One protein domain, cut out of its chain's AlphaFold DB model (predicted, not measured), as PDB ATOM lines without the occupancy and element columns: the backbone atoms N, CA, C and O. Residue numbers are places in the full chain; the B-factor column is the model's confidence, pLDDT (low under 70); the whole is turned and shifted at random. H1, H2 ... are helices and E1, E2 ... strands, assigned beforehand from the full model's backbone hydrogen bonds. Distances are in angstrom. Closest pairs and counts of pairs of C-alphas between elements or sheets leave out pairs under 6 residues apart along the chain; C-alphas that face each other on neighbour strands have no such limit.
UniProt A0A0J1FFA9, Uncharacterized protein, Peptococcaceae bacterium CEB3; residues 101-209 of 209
ATOM      1  N   ARG A 101     198.816 181.159 208.643       74.06
ATOM      2  CA  ARG A 101     199.052 182.081 209.760       74.06
ATOM      3  C   ARG A 101     197.736 182.633 210.294       74.06
ATOM      4  O   ARG A 101     197.544 182.646 211.502       74.06
ATOM      5  N   GLU A 102     196.828 183.027 209.410       75.00
ATOM      6  CA  GLU A 102     195.488 183.485 209.783       75.00
ATOM      7  C   GLU A 102     194.714 182.400 210.541       75.00
ATOM      8  O   GLU A 102     194.229 182.649 211.643       75.00
ATOM      9  N   SER A 103     194.725 181.161 210.035       76.19
ATOM     10  CA  SER A 103     194.121 180.008 210.718       76.19
ATOM     11  C   SER A 103     194.729 179.768 212.107       76.19
ATOM     12  O   SER A 103     194.015 179.415 213.043       76.19
ATOM     13  N   LEU A 104     196.045 179.965 212.260       80.62
ATOM     14  CA  LEU A 104     196.740 179.806 213.540       80.62
ATOM     15  C   LEU A 104     196.348 180.895 214.547       80.62
ATOM     16  O   LEU A 104     196.061 180.578 215.697       80.62
ATOM     17  N   VAL A 105     196.289 182.160 214.129       82.38
ATOM     18  CA  VAL A 105     195.849 183.270 214.993       82.38
ATOM     19  C   VAL A 105     194.369 183.107 215.360       82.38
ATOM     20  O   VAL A 105     193.972 183.357 216.501       82.38
ATOM     21  N   GLN A 106     193.548 182.624 214.427       84.12
ATOM     22  CA  GLN A 106     192.149 182.302 214.685       84.12
ATOM     23  C   GLN A 106     192.008 181.201 215.741       84.12
ATOM     24  O   GLN A 106     191.307 181.399 216.729       84.12
ATOM     25  N   ALA A 107     192.721 180.083 215.589       81.56
ATOM     26  CA  ALA A 107     192.738 179.008 216.581       81.56
ATOM     27  C   ALA A 107     193.224 179.500 217.954       81.56
ATOM     28  O   ALA A 107     192.589 179.234 218.972       81.56
ATOM     29  N   PHE A 108     194.312 180.274 217.968       85.00
ATOM     30  CA  PHE A 108     194.888 180.840 219.183       85.00
ATOM     31  C   PHE A 108     193.887 181.724 219.931       85.00
ATOM     32  O   PHE A 108     193.630 181.511 221.107       85.00
ATOM     33  N   THR A 109     193.267 182.692 219.261       86.38
ATOM     34  CA  THR A 109     192.302 183.601 219.909       86.38
ATOM     35  C   THR A 109     191.078 182.862 220.457       86.38
ATOM     36  O   THR A 109     190.620 183.161 221.560       86.38
ATOM     37  N   LEU A 110     190.589 181.833 219.757       84.25
ATOM     38  CA  LEU A 110     189.454 181.017 220.201       84.25
ATOM     39  C   LEU A 110     189.721 180.226 221.496       84.25
ATOM     40  O   LEU A 110     188.768 179.846 222.174       84.25
ATOM     41  N   GLN A 111     190.976 179.974 221.880       84.75
ATOM     42  CA  GLN A 111     191.283 179.272 223.138       84.75
ATOM     43  C   GLN A 111     190.935 180.088 224.394       84.75
ATOM     44  O   GLN A 111     190.857 179.541 225.491       84.75
ATOM     45  N   PHE A 112     190.726 181.397 224.242       85.00
ATOM     46  CA  PHE A 112     190.429 182.310 225.344       85.00
ATOM     47  C   PHE A 112     188.931 182.417 225.656       85.00
ATOM     48  O   PHE A 112     188.548 183.099 226.602       85.00
ATOM     49  N   ILE A 113     188.061 181.748 224.895       79.25
ATOM     50  CA  ILE A 113     186.612 181.824 225.112       79.25
ATOM     51  C   ILE A 113     186.254 181.304 226.500       79.25
ATOM     52  O   ILE A 113     186.639 180.199 226.879       79.25
ATOM     53  N   ASN A 114     185.452 182.088 227.227       76.94
ATOM     54  CA  ASN A 114     185.023 181.796 228.597       76.94
ATOM     55  C   ASN A 114     186.189 181.541 229.561       76.94
ATOM     56  O   ASN A 114     186.012 180.878 230.580       76.94
ATOM     57  N   ARG A 115     187.389 182.035 229.234       85.19
ATOM     58  CA  ARG A 115     188.549 181.907 230.104       85.19
ATOM     59  C   ARG A 115     188.451 182.932 231.226       85.19
ATOM     60  O   ARG A 115     188.270 184.127 230.985       85.19
ATOM     61  N   GLU A 116     188.590 182.448 232.450       90.50
ATOM     62  CA  GLU A 116     188.634 183.265 233.655       90.50
ATOM     63  C   GLU A 116     190.000 183.100 234.312       90.50
ATOM     64  O   GLU A 116     190.481 181.988 234.490       90.50
ATOM     65  N   TYR A 117     190.625 184.211 234.665       93.56
ATOM     66  CA  TYR A 117     191.845 184.282 235.458       93.56
ATOM     67  C   TYR A 117     191.488 184.640 236.908       93.56
ATOM     68  O   TYR A 117     190.313 184.851 237.251       93.56
ATOM     69  N   GLU A 118     192.479 184.713 237.794       94.44
ATOM     70  CA  GLU A 118     192.253 185.189 239.162       94.44
ATOM     71  C   GLU A 118     191.690 186.615 239.166       94.44
ATOM     72  O   GLU A 118     190.633 186.835 239.769       94.44
ATOM     73  N   ASP A 119     192.298 187.510 238.384       94.25
ATOM     74  CA  ASP A 119     192.011 188.948 238.425       94.25
ATOM     75  C   ASP A 119     191.351 189.513 237.159       94.25
ATOM     76  O   ASP A 119     190.980 190.687 237.130       94.25
ATOM     77  N   ALA A 120     191.123 188.701 236.125       92.81
ATOM     78  CA  ALA A 120     190.426 189.127 234.911       92.81
ATOM     79  C   ALA A 120     189.567 188.014 234.312       92.81
ATOM     80  O   ALA A 120     189.785 186.831 234.554       92.81
ATOM     81  N   ARG A 121     188.594 188.379 233.482       90.62
ATOM     82  CA  ARG A 121     187.795 187.430 232.699       90.62
ATOM     83  C   ARG A 121     187.744 187.848 231.246       90.62
ATOM     84  O   ARG A 121     187.610 189.035 230.954       90.62
ATOM     85  N   VAL A 122     187.807 186.884 230.340       86.06
ATOM     86  CA  VAL A 122     187.601 187.146 228.919       86.06
ATOM     87  C   VAL A 122     186.119 187.417 228.691       86.06
ATOM     88  O   VAL A 122     185.274 186.568 228.968       86.06
ATOM     89  N   VAL A 123     185.803 188.615 228.207       79.31
ATOM     90  CA  VAL A 123     184.420 189.050 227.948       79.31
ATOM     91  C   VAL A 123     184.049 188.959 226.475       79.31
ATOM     92  O   VAL A 123     182.871 188.824 226.149       79.31
ATOM     93  N   PHE A 124     185.038 189.016 225.581       75.56
ATOM     94  CA  PHE A 124     184.811 188.951 224.144       75.56
ATOM     95  C   PHE A 124     186.056 188.456 223.407       75.56
ATOM     96  O   PHE A 124     187.183 188.753 223.797       75.56
ATOM     97  N   VAL A 125     185.851 187.708 222.325       79.75
ATOM     98  CA  VAL A 125     186.914 187.249 221.426       79.75
ATOM     99  C   VAL A 125     186.433 187.455 220.000       79.75
ATOM    100  O   VAL A 125     185.391 186.921 219.621       79.75
ATOM    101  N   THR A 126     187.225 188.170 219.206       76.12
ATOM    102  CA  THR A 126     187.106 188.167 217.751       76.12
ATOM    103  C   THR A 126     188.142 187.211 217.173       76.12
ATOM    104  O   THR A 126     189.343 187.504 217.256       76.12
ATOM    105  N   PRO A 127     187.719 186.091 216.565       79.25
ATOM    106  CA  PRO A 127     188.650 185.108 216.035       79.25
ATOM    107  C   PRO A 127     189.592 185.723 215.000       79.25
ATOM    108  O   PRO A 127     189.167 186.392 214.065       79.25
ATOM    109  N   GLY A 128     190.890 185.514 215.197       79.75
ATOM    110  CA  GLY A 128     191.943 186.006 214.309       79.75
ATOM    111  C   GLY A 128     192.318 187.472 214.526       79.75
ATOM    112  O   GLY A 128     193.246 187.949 213.878       79.75
ATOM    113  N   GLN A 129     191.630 188.188 215.423       80.81
ATOM    114  CA  GLN A 129     191.799 189.634 215.558       80.81
ATOM    115  C   GLN A 129     192.045 190.087 216.987       80.81
ATOM    116  O   GLN A 129     193.030 190.778 217.219       80.81
ATOM    117  N   THR A 130     191.171 189.769 217.946       83.56
ATOM    118  CA  THR A 130     191.285 190.393 219.267       83.56
ATOM    119  C   THR A 130     190.702 189.572 220.410       83.56
ATOM    120  O   THR A 130     189.756 188.809 220.220       83.56
ATOM    121  N   ILE A 131     191.243 189.759 221.613       87.25
ATOM    122  CA  ILE A 131     190.730 189.206 222.872       87.25
ATOM    123  C   ILE A 131     190.509 190.371 223.836       87.25
ATOM    124  O   ILE A 131     191.401 191.192 224.042       87.25
ATOM    125  N   PHE A 132     189.331 190.423 224.447       84.31
ATOM    126  CA  PHE A 132     188.998 191.393 225.480       84.31
ATOM    127  C   PHE A 132     188.909 190.735 226.831       84.31
ATOM    128  O   PHE A 132     188.176 189.758 227.013       84.31
ATOM    129  N   LEU A 133     189.566 191.358 227.796       89.56
ATOM    130  CA  LEU A 133     189.467 190.995 229.189       89.56
ATOM    131  C   LEU A 133     188.907 192.163 229.986       89.56
ATOM    132  O   LEU A 133     189.199 193.326 229.714       89.56
ATOM    133  N   GLN A 134     188.099 191.834 230.978       88.19
ATOM    134  CA  GLN A 134     187.622 192.764 231.984       88.19
ATOM    135  C   GLN A 134     188.247 192.387 233.319       88.19
ATOM    136  O   GLN A 134     188.228 191.210 233.693       88.19
ATOM    137  N   SER A 135     188.762 193.377 234.040       89.38
ATOM    138  CA  SER A 135     189.265 193.166 235.392       89.38
ATOM    139  C   SER A 135     188.127 192.754 236.334       89.38
ATOM    140  O   SER A 135     187.017 193.290 236.301       89.38
ATOM    141  N   VAL A 136     188.400 191.765 237.181       90.56
ATOM    142  CA  VAL A 136     187.510 191.342 238.273       90.56
ATOM    143  C   VAL A 136     187.638 192.298 239.463       90.56
ATOM    144  O   VAL A 136     186.684 192.465 240.224       90.56
ATOM    145  N   LEU A 137     188.801 192.939 239.610       89.62
ATOM    146  CA  LEU A 137     189.090 193.894 240.680       89.62
ATOM    147  C   LEU A 137     188.416 195.247 240.432       89.62
ATOM    148  O   LEU A 137     187.927 195.868 241.377       89.62
ATOM    149  N   ASP A 138     188.367 195.682 239.171       88.00
ATOM    150  CA  ASP A 138     187.678 196.898 238.746       88.00
ATOM    151  C   ASP A 138     186.861 196.640 237.467       88.00
ATOM    152  O   ASP A 138     187.427 196.517 236.382       88.00
ATOM    153  N   PRO A 139     185.519 196.598 237.543       83.38
ATOM    154  CA  PRO A 139     184.691 196.284 236.385       83.38
ATOM    155  C   PRO A 139     184.695 197.393 235.320       83.38
ATOM    156  O   PRO A 139     184.170 197.178 234.232       83.38
ATOM    157  N   THR A 140     185.254 198.571 235.602       82.69
ATOM    158  CA  THR A 140     185.432 199.643 234.609       82.69
ATOM    159  C   THR A 140     186.746 199.528 233.841       82.69
ATOM    160  O   THR A 140     186.962 200.260 232.877       82.69
ATOM    161  N   GLU A 141     187.618 198.609 234.246       87.38
ATOM    162  CA  GLU A 141     188.941 198.417 233.680       87.38
ATOM    163  C   GLU A 141     188.959 197.256 232.681       87.38
ATOM    164  O   GLU A 141     188.560 196.125 232.981       87.38
ATOM    165  N   PHE A 142     189.464 197.544 231.484       86.38
ATOM    166  CA  PHE A 142     189.481 196.620 230.361       86.38
ATOM    167  C   PHE A 142     190.870 196.509 229.748       86.38
ATOM    168  O   PHE A 142     191.652 197.465 229.706       86.38
ATOM    169  N   TYR A 143     191.138 195.324 229.217       89.25
ATOM    170  CA  TYR A 143     192.358 194.982 228.514       89.25
ATOM    171  C   TYR A 143     192.015 194.433 227.133       89.25
ATOM    172  O   TYR A 143     191.060 193.675 226.961       89.25
ATOM    173  N   LEU A 144     192.812 194.832 226.151       86.94
ATOM    174  CA  LEU A 144     192.665 194.493 224.745       86.94
ATOM    175  C   LEU A 144     193.952 193.838 224.261       86.94
ATOM    176  O   LEU A 144     195.013 194.451 224.347       86.94
ATOM    177  N   LEU A 145     193.850 192.626 223.727       90.00
ATOM    178  CA  LEU A 145     194.939 191.963 223.021       90.00
ATOM    179  C   LEU A 145     194.584 191.906 221.546       90.00
ATOM    180  O   LEU A 145     193.780 191.063 221.156       90.00
ATOM    181  N   ARG A 146     195.188 192.773 220.736       87.81
ATOM    182  CA  ARG A 146     194.901 192.878 219.304       87.81
ATOM    183  C   ARG A 146     196.038 192.283 218.485       87.81
ATOM    184  O   ARG A 146     197.196 192.628 218.677       87.81
ATOM    185  N   TYR A 147     195.705 191.399 217.557       86.31
ATOM    186  CA  TYR A 147     196.643 190.869 216.582       86.31
ATOM    187  C   TYR A 147     197.100 191.980 215.628       86.31
ATOM    188  O   TYR A 147     196.278 192.666 215.023       86.31
ATOM    189  N   GLU A 148     198.413 192.128 215.476       86.12
ATOM    190  CA  GLU A 148     199.040 193.112 214.594       86.12
ATOM    191  C   GLU A 148     199.647 192.387 213.376       86.12
ATOM    192  O   GLU A 148     200.718 191.766 213.478       86.12
ATOM    193  N   PRO A 149     198.976 192.404 212.207       75.25
ATOM    194  CA  PRO A 149     199.498 191.783 210.998       75.25
ATOM    195  C   PRO A 149     200.650 192.619 210.424       75.25
ATOM    196  O   PRO A 149     200.449 193.545 209.646       75.25
ATOM    197  N   GLU A 150     201.884 192.280 210.788       73.44
ATOM    198  CA  GLU A 150     203.075 192.873 210.174       73.44
ATOM    199  C   GLU A 150     203.494 192.070 208.928       73.44
ATOM    200  O   GLU A 150     203.867 190.891 209.016       73.44
ATOM    201  N   GLU A 151     203.428 192.705 207.750       58.66
ATOM    202  CA  GLU A 151     203.865 192.100 206.488       58.66
ATOM    203  C   GLU A 151     205.348 191.707 206.558       58.66
ATOM    204  O   GLU A 151     206.230 192.526 206.804       58.66
ATOM    205  N   GLY A 152     205.639 190.425 206.324       56.91
ATOM    206  CA  GLY A 152     207.009 189.904 206.319       56.91
ATOM    207  C   GLY A 152     207.584 189.558 207.695       56.91
ATOM    208  O   GLY A 152     208.670 188.974 207.746       56.91
ATOM    209  N   ALA A 153     206.868 189.822 208.794       62.03
ATOM    210  CA  ALA A 153     207.245 189.285 210.100       62.03
ATOM    211  C   ALA A 153     207.107 187.754 210.098       62.03
ATOM    212  O   ALA A 153     206.122 187.213 209.591       62.03
ATOM    213  N   ALA A 154     208.098 187.052 210.653       61.28
ATOM    214  CA  ALA A 154     208.066 185.592 210.754       61.28
ATOM    215  C   ALA A 154     206.983 185.107 211.732       61.28
ATOM    216  O   ALA A 154     206.360 184.076 211.483       61.28
ATOM    217  N   ASP A 155     206.720 185.900 212.774       70.69
ATOM    218  CA  ASP A 155     205.889 185.518 213.911       70.69
ATOM    219  C   ASP A 155     204.678 186.452 214.061       70.69
ATOM    220  O   ASP A 155     204.718 187.633 213.698       70.69
ATOM    221  N   ALA A 156     203.572 185.897 214.563       81.06
ATOM    222  CA  ALA A 156     202.371 186.651 214.903       81.06
ATOM    223  C   ALA A 156     202.609 187.469 216.179       81.06
ATOM    224  O   ALA A 156     203.177 186.949 217.139       81.06
ATOM    225  N   LYS A 157     202.164 188.729 216.188       88.50
ATOM    226  CA  LYS A 157     202.324 189.642 217.323       88.50
ATOM    227  C   LYS A 157     200.975 190.131 217.827       88.50
ATOM    228  O   LYS A 157     200.062 190.329 217.027       88.50
ATOM    229  N   PHE A 158     200.884 190.359 219.129       89.56
ATOM    230  CA  PHE A 158     199.722 190.938 219.788       89.56
ATOM    231  C   PHE A 158     200.114 192.212 220.526       89.56
ATOM    232  O   PHE A 158     201.028 192.196 221.350       89.56
ATOM    233  N   SER A 159     199.420 193.309 220.245       89.81
ATOM    234  CA  SER A 159     199.482 194.512 221.066       89.81
ATOM    235  C   SER A 159     198.569 194.337 222.276       89.81
ATOM    236  O   SER A 159     197.406 193.955 222.148       89.81
ATOM    237  N   VAL A 160     199.105 194.594 223.466       91.00
ATOM    238  CA  VAL A 160     198.370 194.571 224.732       91.00
ATOM    239  C   VAL A 160     198.118 196.007 225.143       91.00
ATOM    240  O   VAL A 160     199.058 196.773 225.349       91.00
ATOM    241  N   SER A 161     196.853 196.380 225.273       88.06
ATOM    242  CA  SER A 161     196.435 197.721 225.668       88.06
ATOM    243  C   SER A 161     195.472 197.671 226.840       88.06
ATOM    244  O   SER A 161     194.715 196.716 226.993       88.06
ATOM    245  N   LYS A 162     195.477 198.727 227.651       88.44
ATOM    246  CA  LYS A 162     194.564 198.916 228.780       88.44
ATOM    247  C   LYS A 162     193.775 200.207 228.622       88.44
ATOM    248  O   LYS A 162     194.334 201.222 228.201       88.44
ATOM    249  N   PHE A 163     192.502 200.171 228.996       83.69
ATOM    250  CA  PHE A 163     191.627 201.339 229.018       83.69
ATOM    251  C   PHE A 163     190.576 201.246 230.128       83.69
ATOM    252  O   PHE A 163     190.367 200.192 230.725       83.69
ATOM    253  N   TYR A 164     189.924 202.377 230.393       82.88
ATOM    254  CA  TYR A 164     188.816 202.488 231.336       82.88
ATOM    255  C   TYR A 164     187.555 202.909 230.588       82.88
ATOM    256  O   TYR A 164     187.632 203.740 229.680       82.88
ATOM    257  N   ALA A 165     186.412 202.355 230.977       73.44
ATOM    258  CA  ALA A 165     185.107 202.732 230.452       73.44
ATOM    259  C   ALA A 165     184.212 203.290 231.560       73.44
ATOM    260  O   ALA A 165     184.265 202.836 232.700       73.44
ATOM    261  N   ASP A 166     183.353 204.249 231.216       69.88
ATOM    262  CA  ASP A 166     182.410 204.847 232.171       69.88
ATOM    263  C   ASP A 166     181.357 203.840 232.668       69.88
ATOM    264  O   ASP A 166     180.813 203.986 233.766       69.88
ATOM    265  N   GLU A 167     181.081 202.802 231.874       67.38
ATOM    266  CA  GLU A 167     180.152 201.728 232.212       67.38
ATOM    267  C   GLU A 167     180.869 200.370 232.314       67.38
ATOM    268  O   GLU A 167     181.736 200.055 231.498       67.38
ATOM    269  N   PRO A 168     180.477 199.514 233.277       58.09
ATOM    270  CA  PRO A 168     181.116 198.221 233.523       58.09
ATOM    271  C   PRO A 168     180.749 197.139 232.494       58.09
ATOM    272  O   PRO A 168     181.108 195.975 232.659       58.09
ATOM    273  N   ILE A 169     179.965 197.467 231.470       58.25
ATOM    274  CA  ILE A 169     179.562 196.531 230.421       58.25
ATOM    275  C   ILE A 169     179.817 197.224 229.093       58.25
ATOM    276  O   ILE A 169     179.046 198.089 228.689       58.25
ATOM    277  N   LEU A 170     180.891 196.830 228.416       57.12
ATOM    278  CA  LEU A 170     181.115 197.228 227.036       57.12
ATOM    279  C   LEU A 170     180.425 196.217 226.119       57.12
ATOM    280  O   LEU A 170     180.749 195.029 226.145       57.12
ATOM    281  N   ASP A 171     179.469 196.675 225.316       53.31
ATOM    282  CA  ASP A 171     179.041 195.930 224.136       53.31
ATOM    283  C   ASP A 171     179.966 196.260 222.943       53.31
ATOM    284  O   ASP A 171     180.777 197.189 222.988       53.31
ATOM    285  N   PHE A 172     179.871 195.493 221.853       50.09
ATOM    286  CA  PHE A 172     180.678 195.716 220.642       50.09
ATOM    287  C   PHE A 172     180.468 197.137 220.023       50.09
ATOM    288  O   PHE A 172     181.281 197.541 219.200       50.09
ATOM    289  N   ALA A 173     179.460 197.938 220.444       46.03
ATOM    290  CA  ALA A 173     179.116 199.300 219.967       46.03
ATOM    291  C   ALA A 173     179.912 200.316 220.713       46.03
ATOM    292  O   ALA A 173     180.516 201.176 220.081       46.03
ATOM    293  N   GLY A 174     179.939 200.180 222.038       50.53
ATOM    294  CA  GLY A 174     180.856 200.931 222.875       50.53
ATOM    295  C   GLY A 174     182.294 200.797 222.378       50.53
ATOM    296  O   GLY A 174     183.052 201.754 222.472       50.53
ATOM    297  N   PHE A 175     182.641 199.650 221.777       51.56
ATOM    298  CA  PHE A 175     183.948 199.421 221.168       51.56
ATOM    299  C   PHE A 175     184.093 199.894 219.712       51.56
ATOM    300  O   PHE A 175     185.068 200.549 219.400       51.56
ATOM    301  N   THR A 176     183.178 199.602 218.785       45.69
ATOM    302  CA  THR A 176     183.351 200.000 217.364       45.69
ATOM    303  C   THR A 176     183.037 201.466 217.089       45.69
ATOM    304  O   THR A 176     183.695 202.082 216.255       45.69
ATOM    305  N   ALA A 177     182.098 202.074 217.827       42.22
ATOM    306  CA  ALA A 177     181.981 203.536 217.882       42.22
ATOM    307  C   ALA A 177     183.185 204.170 218.599       42.22
ATOM    308  O   ALA A 177     183.373 205.387 218.567       42.22
ATOM    309  N   GLY A 178     183.976 203.320 219.248       40.81
ATOM    310  CA  GLY A 178     185.166 203.628 219.982       40.81
ATOM    311  C   GLY A 178     186.439 203.039 219.372       40.81
ATOM    312  O   GLY A 178     187.154 202.302 220.040       40.81
ATOM    313  N   GLU A 179     186.816 203.464 218.169       45.41
ATOM    314  CA  GLU A 179     188.124 204.126 218.123       45.41
ATOM    315  C   GLU A 179     187.877 205.519 218.694       45.41
ATOM    316  O   GLU A 179     187.537 206.434 217.940       45.41
ATOM    317  N   PRO A 180     187.865 205.715 220.023       42.66
ATOM    318  CA  PRO A 180     187.325 206.945 220.531       42.66
ATOM    319  C   PRO A 180     188.481 207.909 220.376       42.66
ATOM    320  O   PRO A 180     189.503 207.787 221.058       42.66
ATOM    321  N   ASP A 181     188.303 208.899 219.516       40.88
ATOM    322  CA  ASP A 181     188.800 210.236 219.796       40.88
ATOM    323  C   ASP A 181     188.373 210.592 221.245       40.88
ATOM    324  O   ASP A 181     187.338 211.216 221.465       40.88
ATOM    325  N   GLY A 182     189.096 210.104 222.267       42.81
ATOM    326  CA  GLY A 182     188.736 210.291 223.677       42.81
ATOM    327  C   GLY A 182     189.052 209.180 224.691       42.81
ATOM    328  O   GLY A 182     189.204 209.526 225.861       42.81
ATOM    329  N   VAL A 183     189.194 207.894 224.331       55.19
ATOM    330  CA  VAL A 183     189.576 206.850 225.312       55.19
ATOM    331  C   VAL A 183     191.057 206.598 225.173       55.19
ATOM    332  O   VAL A 183     191.549 206.114 224.155       55.19
ATOM    333  N   TYR A 184     191.782 206.955 226.220       58.12
ATOM    334  CA  TYR A 184     193.206 206.708 226.289       58.12
ATOM    335  C   TYR A 184     193.461 205.199 226.385       58.12
ATOM    336  O   TYR A 184     193.338 204.603 227.455       58.12
ATOM    337  N   LEU A 185     193.817 204.593 225.254       70.00
ATOM    338  CA  LEU A 185     194.405 203.261 225.196       70.00
ATOM    339  C   LEU A 185     195.878 203.389 225.564       70.00
ATOM    340  O   LEU A 185     196.685 203.942 224.814       70.00
ATOM    341  N   LYS A 186     196.231 202.894 226.747       80.19
ATOM    342  CA  LYS A 186     197.629 202.765 227.130       80.19
ATOM    343  C   LYS A 186     198.145 201.442 226.588       80.19
ATOM    344  O   LYS A 186     197.812 200.396 227.141       80.19
ATOM    345  N   GLU A 187     198.963 201.493 225.543       82.75
ATOM    346  CA  GLU A 187     199.737 200.324 225.127       82.75
ATOM    347  C   GLU A 187     200.677 199.924 226.274       82.75
ATOM    348  O   GLU A 187     201.408 200.751 226.830       82.75
ATOM    349  N   LEU A 188     200.592 198.662 226.675       86.38
ATOM    350  CA  LEU A 188     201.391 198.072 227.740       86.38
ATOM    351  C   LEU A 188     202.567 197.291 227.164       86.38
ATOM    352  O   LEU A 188     203.676 197.390 227.687       86.38
ATOM    353  N   ALA A 189     202.323 196.524 226.099       88.19
ATOM    354  CA  ALA A 189     203.318 195.654 225.492       88.19
ATOM    355  C   ALA A 189     202.963 195.294 224.044       88.19
ATOM    356  O   ALA A 189     201.801 195.332 223.643       88.19
ATOM    357  N   LEU A 190     203.978 194.861 223.299       89.56
ATOM    358  CA  LEU A 190     203.838 194.142 222.040       89.56
ATOM    359  C   LEU A 190     204.507 192.779 222.225       89.56
ATOM    360  O   LEU A 190     205.716 192.723 222.446       89.56
ATOM    361  N   LEU A 191     203.719 191.711 222.167       89.88
ATOM    362  CA  LEU A 191     204.137 190.353 222.512       89.88
ATOM    363  C   LEU A 191     204.147 189.458 221.277       89.88
ATOM    364  O   LEU A 191     203.285 189.598 220.404       89.88
ATOM    365  N   ALA A 192     205.088 188.520 221.205       88.75
ATOM    366  CA  ALA A 192     204.980 187.405 220.271       88.75
ATOM    367  C   ALA A 192     203.869 186.438 220.722       88.75
ATOM    368  O   ALA A 192     203.541 186.361 221.904       88.75
ATOM    369  N   LEU A 193     203.257 185.705 219.785       85.00
ATOM    370  CA  LEU A 193     202.142 184.792 220.082       85.00
ATOM    371  C   LEU A 193     202.482 183.741 221.158       85.00
ATOM    372  O   LEU A 193     201.602 183.372 221.930       85.00
ATOM    373  N   ASP A 194     203.733 183.288 221.240       85.25
ATOM    374  CA  ASP A 194     204.215 182.354 222.267       85.25
ATOM    375  C   ASP A 194     204.451 182.995 223.645       85.25
ATOM    376  O   ASP A 194     204.535 182.272 224.630       85.25
ATOM    377  N   GLU A 195     204.490 184.325 223.742       89.31
ATOM    378  CA  GLU A 195     204.666 185.069 225.000       89.31
ATOM    379  C   GLU A 195     203.332 185.533 225.610       89.31
ATOM    380  O   GLU A 195     203.274 185.912 226.779       89.31
ATOM    381  N   VAL A 196     202.248 185.537 224.825       89.38
ATOM    382  CA  VAL A 196     200.955 186.097 225.246       89.38
ATOM    383  C   VAL A 196     200.378 185.370 226.459       89.38
ATOM    384  O   VAL A 196     199.879 186.021 227.372       89.38
ATOM    385  N   GLU A 197     200.406 184.036 226.475       88.31
ATOM    386  CA  GLU A 197     199.805 183.271 227.574       88.31
ATOM    387  C   GLU A 197     200.566 183.471 228.887       88.31
ATOM    388  O   GLU A 197     199.936 183.737 229.911       88.31
ATOM    389  N   ASP A 198     201.898 183.446 228.841       89.44
ATOM    390  CA  ASP A 198     202.749 183.705 230.006       89.44
ATOM    391  C   ASP A 198     202.527 185.125 230.546       89.44
ATOM    392  O   ASP A 198     202.310 185.305 231.742       89.44
ATOM    393  N   ALA A 199     202.470 186.132 229.667       91.50
ATOM    394  CA  ALA A 199     202.217 187.511 230.077       91.50
ATOM    395  C   ALA A 199     200.837 187.697 230.734       91.50
ATOM    396  O   ALA A 199     200.700 188.468 231.682       91.50
ATOM    397  N   LEU A 200     199.810 186.993 230.248       91.69
ATOM    398  CA  LEU A 200     198.475 187.023 230.851       91.69
ATOM    399  C   LEU A 200     198.438 186.329 232.215       91.69
ATOM    400  O   LEU A 200     197.739 186.803 233.106       91.69
ATOM    401  N   LEU A 201     199.172 185.227 232.383       92.00
ATOM    402  CA  LEU A 201     199.293 184.534 233.667       92.00
ATOM    403  C   LEU A 201     200.052 185.379 234.696       92.00
ATOM    404  O   LEU A 201     199.658 185.413 235.860       92.00
ATOM    405  N   ASP A 202     201.101 186.079 234.266       92.56
ATOM    406  CA  ASP A 202     201.869 186.985 235.122       92.56
ATOM    407  C   ASP A 202     201.044 188.210 235.556       92.56
ATOM    408  O   ASP A 202     201.144 188.638 236.705       92.56
ATOM    409  N   GLU A 203     200.219 188.766 234.660       91.31
ATOM    410  CA  GLU A 203     199.394 189.952 234.944       91.31
ATOM    411  C   GLU A 203     198.115 189.617 235.731       91.31
ATOM    412  O   GLU A 203     197.744 190.367 236.632       91.31
ATOM    413  N   PHE A 204     197.424 188.517 235.406       93.44
ATOM    414  CA  PHE A 204     196.085 188.215 235.940       93.44
ATOM    415  C   PHE A 204     196.013 186.992 236.855       93.44
ATOM    416  O   PHE A 204     194.924 186.650 237.329       93.44
ATOM    417  N   GLY A 205     197.139 186.318 237.083       92.19
ATOM    418  CA  GLY A 205     197.208 185.081 237.851       92.19
ATOM    419  C   GLY A 205     196.752 183.842 237.065       92.19
ATOM    420  O   GLY A 205     196.433 183.917 235.876       92.19
ATOM    421  N   PRO A 206     196.729 182.661 237.708       92.19
ATOM    422  CA  PRO A 206     196.337 181.405 237.076       92.19
ATOM    423  C   PRO A 206     194.880 181.388 236.594       92.19
ATOM    424  O   PRO A 206     194.007 182.111 237.075       92.19
ATOM    425  N   VAL A 207     194.607 180.495 235.642       88.12
ATOM    426  CA  VAL A 207     193.260 180.256 235.107       88.12
ATOM    427  C   VAL A 207     192.395 179.559 236.155       88.12
ATOM    428  O   VAL A 207     192.798 178.543 236.724       88.12
ATOM    429  N   LYS A 208     191.185 180.072 236.375       82.88
ATOM    430  CA  LYS A 208     190.152 179.415 237.177       82.88
ATOM    431  C   LYS A 208     189.536 178.265 236.374       82.88
ATOM    432  O   LYS A 208     189.122 178.457 235.231       82.88
ATOM    433  N   GLY A 209     189.532 177.073 236.972       64.06
ATOM    434  CA  GLY A 209     188.938 175.851 236.414       64.06
ATOM    435  C   GLY A 209     187.436 175.751 236.629       64.06
ATOM    436  O   GLY A 209     186.953 176.287 237.652       64.06
TER     437      GLY A 209
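What this domain is: This is residues 101 to 209 of the 209 residues of an uncharacterized protein of Peptococcaceae bacterium CEB3 (UniProt A0A0J1FFA9). One strongly twisted sheet makes a wall of five antiparallel strands in the order E1, E2, E3, E4, E5, with H1 and H3 over one face and no named helix on the other. The short H2 lies off the sheet, and residues 176 to 182, of which 176 belongs to H2, stick out. The 109 printed residues include three named helices and five named strands, in chain order H1, E1, E2, E3, E4, H2, E5, H3, of mixed class. The whole is compact, with a radius of gyration of the C-alphas of 13.5 A and spans of 38 by 36 by 21 A.

Where its parts are: The sheet holds E1, residues 120 to 126, 17.5 A; E2, 130 to 135, 16.5 A; E3, 141 to 148, 22.2 A; E4, 157 to 164, 23.3 A; and E5, 186 to 192, 18.4 A. H1, residues 101 to 110, 14.2 A, begins at C-alpha 101 (199.052, 182.081, 209.760). H2 is residues 172 to 176, 6.0 A. H3, residues 196 to 204, 11.9 A, ends at C-alpha 204 (196.085, 188.215, 235.940).

How they stand to each other: E1 to E4 form a meander, each strand the antiparallel neighbour of the one before. N 123 and O 132 of hairpin E1 and E2 are 2.9 A apart, N 133 and O 143 of E2 and E3 2.9 A, N 144 and O 161 of E3 and E4 2.8 A, and N 160 and O 189 of E4 and E5 2.8 A, within hydrogen-bond range. H1 is on the sheet at a height of 7.0 A; its closest C-alphas to E2 are Thr 109 and Ile 131, 6.5 A. H3 is on the same face at 8.1 A; its closest C-alphas to E1 are Phe 204 and Ala 120, 5.8 A. H1 and H3 are apart. In H1, H2 and H3 every O i to N i+4 pair is within hydrogen-bond range.

The domain as a whole: The C-alphas farthest apart, of Gly 152 and Glu 167, are 39.1 A apart. The printed part has no cut and no long link. Mean pLDDT of the printed part is 78.3; residues 151 to 154, 166 to 184 and 209 are under 70.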